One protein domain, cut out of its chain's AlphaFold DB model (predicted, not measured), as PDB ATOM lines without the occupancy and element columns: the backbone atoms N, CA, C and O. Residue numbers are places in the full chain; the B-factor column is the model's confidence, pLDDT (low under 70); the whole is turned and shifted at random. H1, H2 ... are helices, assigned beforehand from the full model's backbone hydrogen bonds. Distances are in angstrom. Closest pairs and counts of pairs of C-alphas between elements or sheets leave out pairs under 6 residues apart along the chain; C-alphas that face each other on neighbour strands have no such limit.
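Overview. This is residues 760 to 814 of the 814 residues of the protein "SIR2_2 domain-containing protein" of Bacillus amyloliquefaciens Y2 (UniProt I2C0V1). One longer helix, H3, makes a wall, and three short helices, H1, H2 and H4, gather on one side of it with their centres in a triangle. H2 makes a corner with the first end of H3, H1 and H4 meet H3 along residues 786 to 790, and the link of residues 795 to 804 loops from the last end of H3 back to H4; the contacts between the helices are few. The printed part has 55 residues with four named helices, in the order H1, H2, H3, H4, and no named strand; the class is all helix. The whole is compact, with a radius of gyration of the C-alphas of 10.7 A, and spans 28 by 21 by 20 A.

Along the chain. H3, residues 780 to 794, is the longest helix, 20.9 A from first to last C-alpha; it runs from C-alpha 780 at (111.222, 188.506, 91.718) to C-alpha 794 at (92.742, 180.473, 86.160). Before it come H1, residues 762 to 767, 10.2 A long, with C-alpha 762 at (101.906, 181.948, 79.900), and H2, residues 770 to 777, 10.5 A long. H4, residues 805 to 813, is 12.4 A long and ends with C-alpha 813 at (102.237, 180.043, 95.153).

Arrangement. H3 is the hub, touching three helices. With residues 782 to 783 alone it touches H2, only at the corner by their link and only just, with 3 pairs of C-alphas within 8 A; the closest C-alphas, those of Met 777 and Lys 783, are 4.8 A apart. The lines of H2 and H3 are about perpendicular at 71 degrees, only just past steep. With residues 786 to 790 alone H3 only just touches H1, with 3 such pairs, the closest C-alphas being those of Ile 762 and Leu 789 at 6.3 A; they stand about perpendicular at 74 degrees. With residues 787 to 790 alone H3 only just touches H4, also with 3 pairs, the closest being the C-alphas of Phe 790 and Phe 806 at 7.7 A, at a steep tilt of 66 degrees, opposite ways. H1 and H4 are close but not clearly touching, with the C-alphas of Ser 766 and Ile 805 closest at 6.8 A. H1 and H2 are also close but not clearly touching, with Leu 765 and Ile 773 closest, their C-alphas 7.2 A apart. H2 and H4 are likewise close but not clearly touching, with the C-alphas of Glu 770 and Ile 805 closest at 7.8 A. In H2, H3 and H4 every O i to N i+4 pair is within hydrogen-bond range; in H1 0 of 2 are, beside 3 of 3 O i to N i+3 pairs.

Size, cuts and confidence. The two C-alphas farthest apart are those of Asn 779 and Glu 800, at 28.7 A. The printed part has no cut and ends at Phe 814, the chain's last residue. The links H1 to H2 and H2 to H3 are tight, and that from H3 to H4, ten residues, is short. The mean pLDDT of the printed part is 73.8, and residues 794 to 808, 810 to 811 and 814 are under 70.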
ATOM      1  N   THR A 760     103.859 187.811  78.136       88.06
ATOM      2  CA  THR A 760     102.415 188.058  78.050       88.06
ATOM      3  C   THR A 760     101.628 186.775  77.827       88.06
ATOM      4  O   THR A 760     100.501 186.675  78.321       88.06
ATOM      5  N   ASP A 761     102.241 185.776  77.189       84.88
ATOM      6  CA  ASP A 761     101.667 184.446  77.020       84.88
ATOM      7  C   ASP A 761     102.284 183.434  77.994       84.88
ATOM      8  O   ASP A 761     103.464 183.092  77.940       84.88
ATOM      9  N   ILE A 762     101.459 182.922  78.906       84.06
ATOM     10  CA  ILE A 762     101.906 181.948  79.900       84.06
ATOM     11  C   ILE A 762     102.030 180.526  79.334       84.06
ATOM     12  O   ILE A 762     102.705 179.695  79.942       84.06
ATOM     13  N   ASP A 763     101.412 180.223  78.188       82.69
ATOM     14  CA  ASP A 763     101.553 178.916  77.532       82.69
ATOM     15  C   ASP A 763     102.988 178.650  77.072       82.69
ATOM     16  O   ASP A 763     103.418 177.495  77.051       82.69
ATOM     17  N   LEU A 764     103.782 179.700  76.839       86.00
ATOM     18  CA  LEU A 764     105.197 179.582  76.487       86.00
ATOM     19  C   LEU A 764     106.035 178.863  77.559       86.00
ATOM     20  O   LEU A 764     107.059 178.260  77.241       86.00
ATOM     21  N   LEU A 765     105.583 178.850  78.819       84.06
ATOM     22  CA  LEU A 765     106.262 178.109  79.887       84.06
ATOM     23  C   LEU A 765     106.244 176.594  79.659       84.06
ATOM     24  O   LEU A 765     107.156 175.917  80.124       84.06
ATOM     25  N   SER A 766     105.259 176.066  78.925       80.19
ATOM     26  CA  SER A 766     105.184 174.634  78.592       80.19
ATOM     27  C   SER A 766     106.358 174.156  77.729       80.19
ATOM     28  O   SER A 766     106.680 172.969  77.715       80.19
ATOM     29  N   TYR A 767     107.047 175.080  77.052       80.69
ATOM     30  CA  TYR A 767     108.218 174.781  76.236       80.69
ATOM     31  C   TYR A 767     109.521 174.747  77.033       80.69
ATOM     32  O   TYR A 767     110.560 174.438  76.446       80.69
ATOM     33  N   LEU A 768     109.502 175.066  78.330       83.12
ATOM     34  CA  LEU A 768     110.673 175.091  79.201       83.12
ATOM     35  C   LEU A 768     110.820 173.812  80.027       83.12
ATOM     36  O   LEU A 768     109.850 173.162  80.406       83.12
ATOM     37  N   LYS A 769     112.068 173.474  80.354       84.25
ATOM     38  CA  LYS A 769     112.407 172.441  81.331       84.25
ATOM     39  C   LYS A 769     112.142 172.970  82.736       84.25
ATOM     40  O   LYS A 769     112.203 174.171  82.988       84.25
ATOM     41  N   GLU A 770     111.923 172.057  83.673       79.62
ATOM     42  CA  GLU A 770     111.624 172.403  85.066       79.62
ATOM     43  C   GLU A 770     112.707 173.296  85.695       79.62
ATOM     44  O   GLU A 770     112.389 174.322  86.290       79.62
ATOM     45  N   GLU A 771     113.980 172.987  85.454       83.88
ATOM     46  CA  GLU A 771     115.123 173.782  85.922       83.88
ATOM     47  C   GLU A 771     115.133 175.215  85.351       83.88
ATOM     48  O   GLU A 771     115.500 176.171  86.037       83.88
ATOM     49  N   GLU A 772     114.694 175.392  84.100       84.75
ATOM     50  CA  GLU A 772     114.617 176.701  83.438       84.75
ATOM     51  C   GLU A 772     113.502 177.551  84.056       84.75
ATOM     52  O   GLU A 772     113.690 178.741  84.321       84.75
ATOM     53  N   ILE A 773     112.365 176.922  84.365       84.50
ATOM     54  CA  ILE A 773     111.253 177.563  85.072       84.50
ATOM     55  C   ILE A 773     111.693 177.961  86.480       84.50
ATOM     56  O   ILE A 773     111.424 179.080  86.913       84.50
ATOM     57  N   GLU A 774     112.398 177.093  87.203       84.25
ATOM     58  CA  GLU A 774     112.910 177.417  88.537       84.25
ATOM     59  C   GLU A 774     113.892 178.590  88.509       84.25
ATOM     60  O   GLU A 774     113.779 179.506  89.328       84.25
ATOM     61  N   SER A 775     114.790 178.618  87.524       84.69
ATOM     62  CA  SER A 775     115.702 179.740  87.299       84.69
ATOM     63  C   SER A 775     114.954 181.054  87.035       84.69
ATOM     64  O   SER A 775     115.253 182.073  87.662       84.69
ATOM     65  N   LEU A 776     113.920 181.035  86.184       84.38
ATOM     66  CA  LEU A 776     113.069 182.204  85.921       84.38
ATOM     67  C   LEU A 776     112.340 182.689  87.179       84.38
ATOM     68  O   LEU A 776     112.254 183.893  87.430       84.38
ATOM     69  N   MET A 777     111.857 181.755  87.996       83.75
ATOM     70  CA  MET A 777     111.127 182.042  89.232       83.75
ATOM     71  C   MET A 777     112.018 182.609  90.351       83.75
ATOM     72  O   MET A 777     111.488 183.149  91.325       83.75
ATOM     73  N   ASN A 778     113.348 182.556  90.216       85.00
ATOM     74  CA  ASN A 778     114.277 183.232  91.131       85.00
ATOM     75  C   ASN A 778     114.306 184.756  90.922       85.00
ATOM     76  O   ASN A 778     114.638 185.502  91.846       85.00
ATOM     77  N   ASN A 779     113.928 185.245  89.735       84.44
ATOM     78  CA  ASN A 779     113.773 186.674  89.493       84.44
ATOM     79  C   ASN A 779     112.410 187.144  90.023       84.44
ATOM     80  O   ASN A 779     111.357 186.762  89.513       84.44
ATOM     81  N   LYS A 780     112.430 188.020  91.034       82.25
ATOM     82  CA  LYS A 780     111.222 188.506  91.718       82.25
ATOM     83  C   LYS A 780     110.199 189.144  90.767       82.25
ATOM     84  O   LYS A 780     109.013 188.854  90.890       82.25
ATOM     85  N   GLY A 781     110.649 189.956  89.807       82.38
ATOM     86  CA  GLY A 781     109.755 190.611  88.844       82.38
ATOM     87  C   GLY A 781     109.096 189.617  87.883       82.38
ATOM     88  O   GLY A 781     107.893 189.690  87.641       82.38
ATOM     89  N   MET A 782     109.859 188.631  87.399       84.38
ATOM     90  CA  MET A 782     109.334 187.572  86.526       84.38
ATOM     91  C   MET A 782     108.381 186.637  87.266       84.38
ATOM     92  O   MET A 782     107.325 186.295  86.737       84.38
ATOM     93  N   LYS A 783     108.704 186.278  88.511       86.31
ATOM     94  CA  LYS A 783     107.833 185.487  89.387       86.31
ATOM     95  C   LYS A 783     106.470 186.151  89.580       86.31
ATOM     96  O   LYS A 783     105.443 185.493  89.434       86.31
ATOM     97  N   GLU A 784     106.449 187.449  89.882       85.56
ATOM     98  CA  GLU A 784     105.208 188.221  90.027       85.56
ATOM     99  C   GLU A 784     104.416 188.284  88.708       85.56
ATOM    100  O   GLU A 784     103.198 188.084  88.711       85.56
ATOM    101  N   CYS A 785     105.099 188.484  87.575       86.12
ATOM    102  CA  CYS A 785     104.492 188.487  86.244       86.12
ATOM    103  C   CYS A 785     103.831 187.139  85.898       86.12
ATOM    104  O   CYS A 785     102.635 187.103  85.601       86.12
ATOM    105  N   ILE A 786     104.568 186.028  86.022       86.75
ATOM    106  CA  ILE A 786     104.074 184.664  85.766       86.75
ATOM    107  C   ILE A 786     102.860 184.371  86.645       86.75
ATOM    108  O   ILE A 786     101.830 183.911  86.160       86.75
ATOM    109  N   TYR A 787     102.936 184.693  87.934       86.56
ATOM    110  CA  TYR A 787     101.828 184.501  88.860       86.56
ATOM    111  C   TYR A 787     100.596 185.356  88.554       86.56
ATOM    112  O   TYR A 787      99.485 184.908  88.844       86.56
ATOM    113  N   SER A 788     100.766 186.551  87.987       85.25
ATOM    114  CA  SER A 788      99.654 187.396  87.541       85.25
ATOM    115  C   SER A 788      98.987 186.837  86.282       85.25
ATOM    116  O   SER A 788      97.759 186.737  86.227       85.25
ATOM    117  N   LEU A 789      99.777 186.428  85.284       84.62
ATOM    118  CA  LEU A 789      99.259 185.767  84.084       84.62
ATOM    119  C   LEU A 789      98.557 184.453  84.434       84.62
ATOM    120  O   LEU A 789      97.501 184.144  83.884       84.62
ATOM    121  N   PHE A 790      99.101 183.723  85.405       80.19
ATOM    122  CA  PHE A 790      98.538 182.464  85.861       80.19
ATOM    123  C   PHE A 790      97.177 182.663  86.529       80.19
ATOM    124  O   PHE A 790      96.221 181.969  86.200       80.19
ATOM    125  N   GLU A 791      97.048 183.667  87.401       76.25
ATOM    126  CA  GLU A 791      95.756 184.041  87.988       76.25
ATOM    127  C   GLU A 791      94.742 184.499  86.944       76.25
ATOM    128  O   GLU A 791      93.570 184.127  87.029       76.25
ATOM    129  N   LYS A 792      95.166 185.291  85.950       78.19
ATOM    130  CA  LYS A 792      94.290 185.673  84.835       78.19
ATOM    131  C   LYS A 792      93.792 184.433  84.103       78.19
ATOM    132  O   LYS A 792      92.598 184.337  83.861       78.19
ATOM    133  N   LYS A 793      94.673 183.479  83.812       72.06
ATOM    134  CA  LYS A 793      94.332 182.238  83.112       72.06
ATOM    135  C   LYS A 793      93.411 181.322  83.930       72.06
ATOM    136  O   LYS A 793      92.448 180.796  83.380       72.06
ATOM    137  N   LEU A 794      93.623 181.213  85.243       65.38
ATOM    138  CA  LEU A 794      92.742 180.473  86.160       65.38
ATOM    139  C   LEU A 794      91.315 181.034  86.222       65.38
ATOM    140  O   LEU A 794      90.378 180.271  86.430       65.38
ATOM    141  N   ARG A 795      91.112 182.341  86.004       57.47
ATOM    142  CA  ARG A 795      89.758 182.923  85.927       57.47
ATOM    143  C   ARG A 795      88.947 182.427  84.723       57.47
ATOM    144  O   ARG A 795      87.737 182.635  84.711       57.47
ATOM    145  N   TYR A 796      89.586 181.788  83.741       51.34
ATOM    146  CA  TYR A 796      88.963 181.350  82.489       51.34
ATOM    147  C   TYR A 796      89.060 179.834  82.226       51.34
ATOM    148  O   TYR A 796      88.558 179.384  81.199       51.34
ATOM    149  N   LEU A 797      89.666 179.031  83.116       44.09
ATOM    150  CA  LEU A 797      89.840 177.580  82.922       44.09
ATOM    151  C   LEU A 797      89.347 176.763  84.135       44.09
ATOM    152  O   LEU A 797      89.656 177.132  85.269       44.09
ATOM    153  N   PRO A 798      88.625 175.637  83.937       45.44
ATOM    154  CA  PRO A 798      88.193 174.779  85.038       45.44
ATOM    155  C   PRO A 798      89.373 174.052  85.696       45.44
ATOM    156  O   PRO A 798      90.184 173.409  85.024       45.44
ATOM    157  N   PHE A 799      89.429 174.107  87.028       42.88
ATOM    158  CA  PHE A 799      90.247 173.219  87.856       42.88
ATOM    159  C   PHE A 799      89.861 171.767  87.568       42.88
ATOM    160  O   PHE A 799      88.691 171.451  87.715       42.88
ATOM    161  N   GLU A 800      90.820 170.924  87.150       42.72
ATOM    162  CA  GLU A 800      90.876 169.459  87.409       42.72
ATOM    163  C   GLU A 800      91.821 168.687  86.463       42.72
ATOM    164  O   GLU A 800      91.708 167.471  86.309       42.72
ATOM    165  N   LYS A 801      92.736 169.335  85.739       39.03
ATOM    166  CA  LYS A 801      93.810 168.592  85.057       39.03
ATOM    167  C   LYS A 801      95.064 169.442  84.941       39.03
ATOM    168  O   LYS A 801      95.313 170.031  83.902       39.03
ATOM    169  N   TYR A 802      95.848 169.499  86.010       45.44
ATOM    170  CA  TYR A 802      97.219 169.985  85.910       45.44
ATOM    171  C   TYR A 802      98.140 169.114  86.766       45.44
ATOM    172  O   TYR A 802      98.584 169.522  87.831       45.44
ATOM    173  N   GLU A 803      98.463 167.924  86.259       42.41
ATOM    174  CA  GLU A 803      99.773 167.299  86.513       42.41
ATOM    175  C   GLU A 803     100.828 167.885  85.550       42.41
ATOM    176  O   GLU A 803     101.662 167.180  84.997       42.41
ATOM    177  N   ASP A 804     100.765 169.191  85.302       63.16
ATOM    178  CA  ASP A 804     101.695 169.918  84.437       63.16
ATOM    179  C   ASP A 804     102.233 171.148  85.191       63.16
ATOM    180  O   ASP A 804     101.774 171.464  86.296       63.16
ATOM    181  N   ILE A 805     103.206 171.845  84.604       63.44
ATOM    182  CA  ILE A 805     103.886 173.060  85.076       63.44
ATOM    183  C   ILE A 805     102.941 174.032  85.803       63.44
ATOM    184  O   ILE A 805     103.286 174.557  86.862       63.44
ATOM    185  N   PHE A 806     101.719 174.217  85.307       68.50
ATOM    186  CA  PHE A 806     100.690 175.067  85.916       68.50
ATOM    187  C   PHE A 806     100.206 174.601  87.298       68.50
ATOM    188  O   PHE A 806     100.054 175.419  88.206       68.50
ATOM    189  N   GLY A 807     100.013 173.297  87.501       64.81
ATOM    190  CA  GLY A 807      99.626 172.734  88.798       64.81
ATOM    191  C   GLY A 807     100.741 172.875  89.832       64.81
ATOM    192  O   GLY A 807     100.491 173.234  90.983       64.81
ATOM    193  N   LYS A 808     101.998 172.704  89.397       68.81
ATOM    194  CA  LYS A 808     103.181 172.944  90.237       68.81
ATOM    195  C   LYS A 808     103.328 174.424  90.609       68.81
ATOM    196  O   LYS A 808     103.612 174.738  91.763       68.81
ATOM    197  N   LEU A 809     103.119 175.341  89.661       74.81
ATOM    198  CA  LEU A 809     103.155 176.786  89.919       74.81
ATOM    199  C   LEU A 809     102.056 177.223  90.895       74.81
ATOM    200  O   LEU A 809     102.325 178.069  91.749       74.81
ATOM    201  N   TYR A 810     100.864 176.622  90.808       69.44
ATOM    202  CA  TYR A 810      99.784 176.819  91.777       69.44
ATOM    203  C   TYR A 810     100.207 176.394  93.186       69.44
ATOM    204  O   TYR A 810     100.175 177.222  94.091       69.44
ATOM    205  N   ALA A 811     100.696 175.158  93.346       68.12
ATOM    206  CA  ALA A 811     101.143 174.617  94.633       68.12
ATOM    207  C   ALA A 811     102.383 175.323  95.221       68.12
ATOM    208  O   ALA A 811     102.625 175.266  96.420       68.12
ATOM    209  N   LYS A 812     103.215 175.968  94.389       73.62
ATOM    210  CA  LYS A 812     104.347 176.791  94.857       73.62
ATOM    211  C   LYS A 812     103.912 178.201  95.297       73.62
ATOM    212  O   LYS A 812     104.677 178.867  95.991       73.62
ATOM    213  N   LYS A 813     102.751 178.694  94.843       71.69
ATOM    214  CA  LYS A 813     102.237 180.043  95.153       71.69
ATOM    215  C   LYS A 813     101.320 180.057  96.379       71.69
ATOM    216  O   LYS A 813     101.395 181.007  97.159       71.69
ATOM    217  N   PHE A 814     100.450 179.055  96.480       63.09
ATOM    218  CA  PHE A 814      99.448 178.855  97.530       63.09
ATOM    219  C   PHE A 814      99.787 177.601  98.322       63.09
ATOM    220  O   PHE A 814      99.547 177.618  99.550       63.09
TER     221      PHE A 814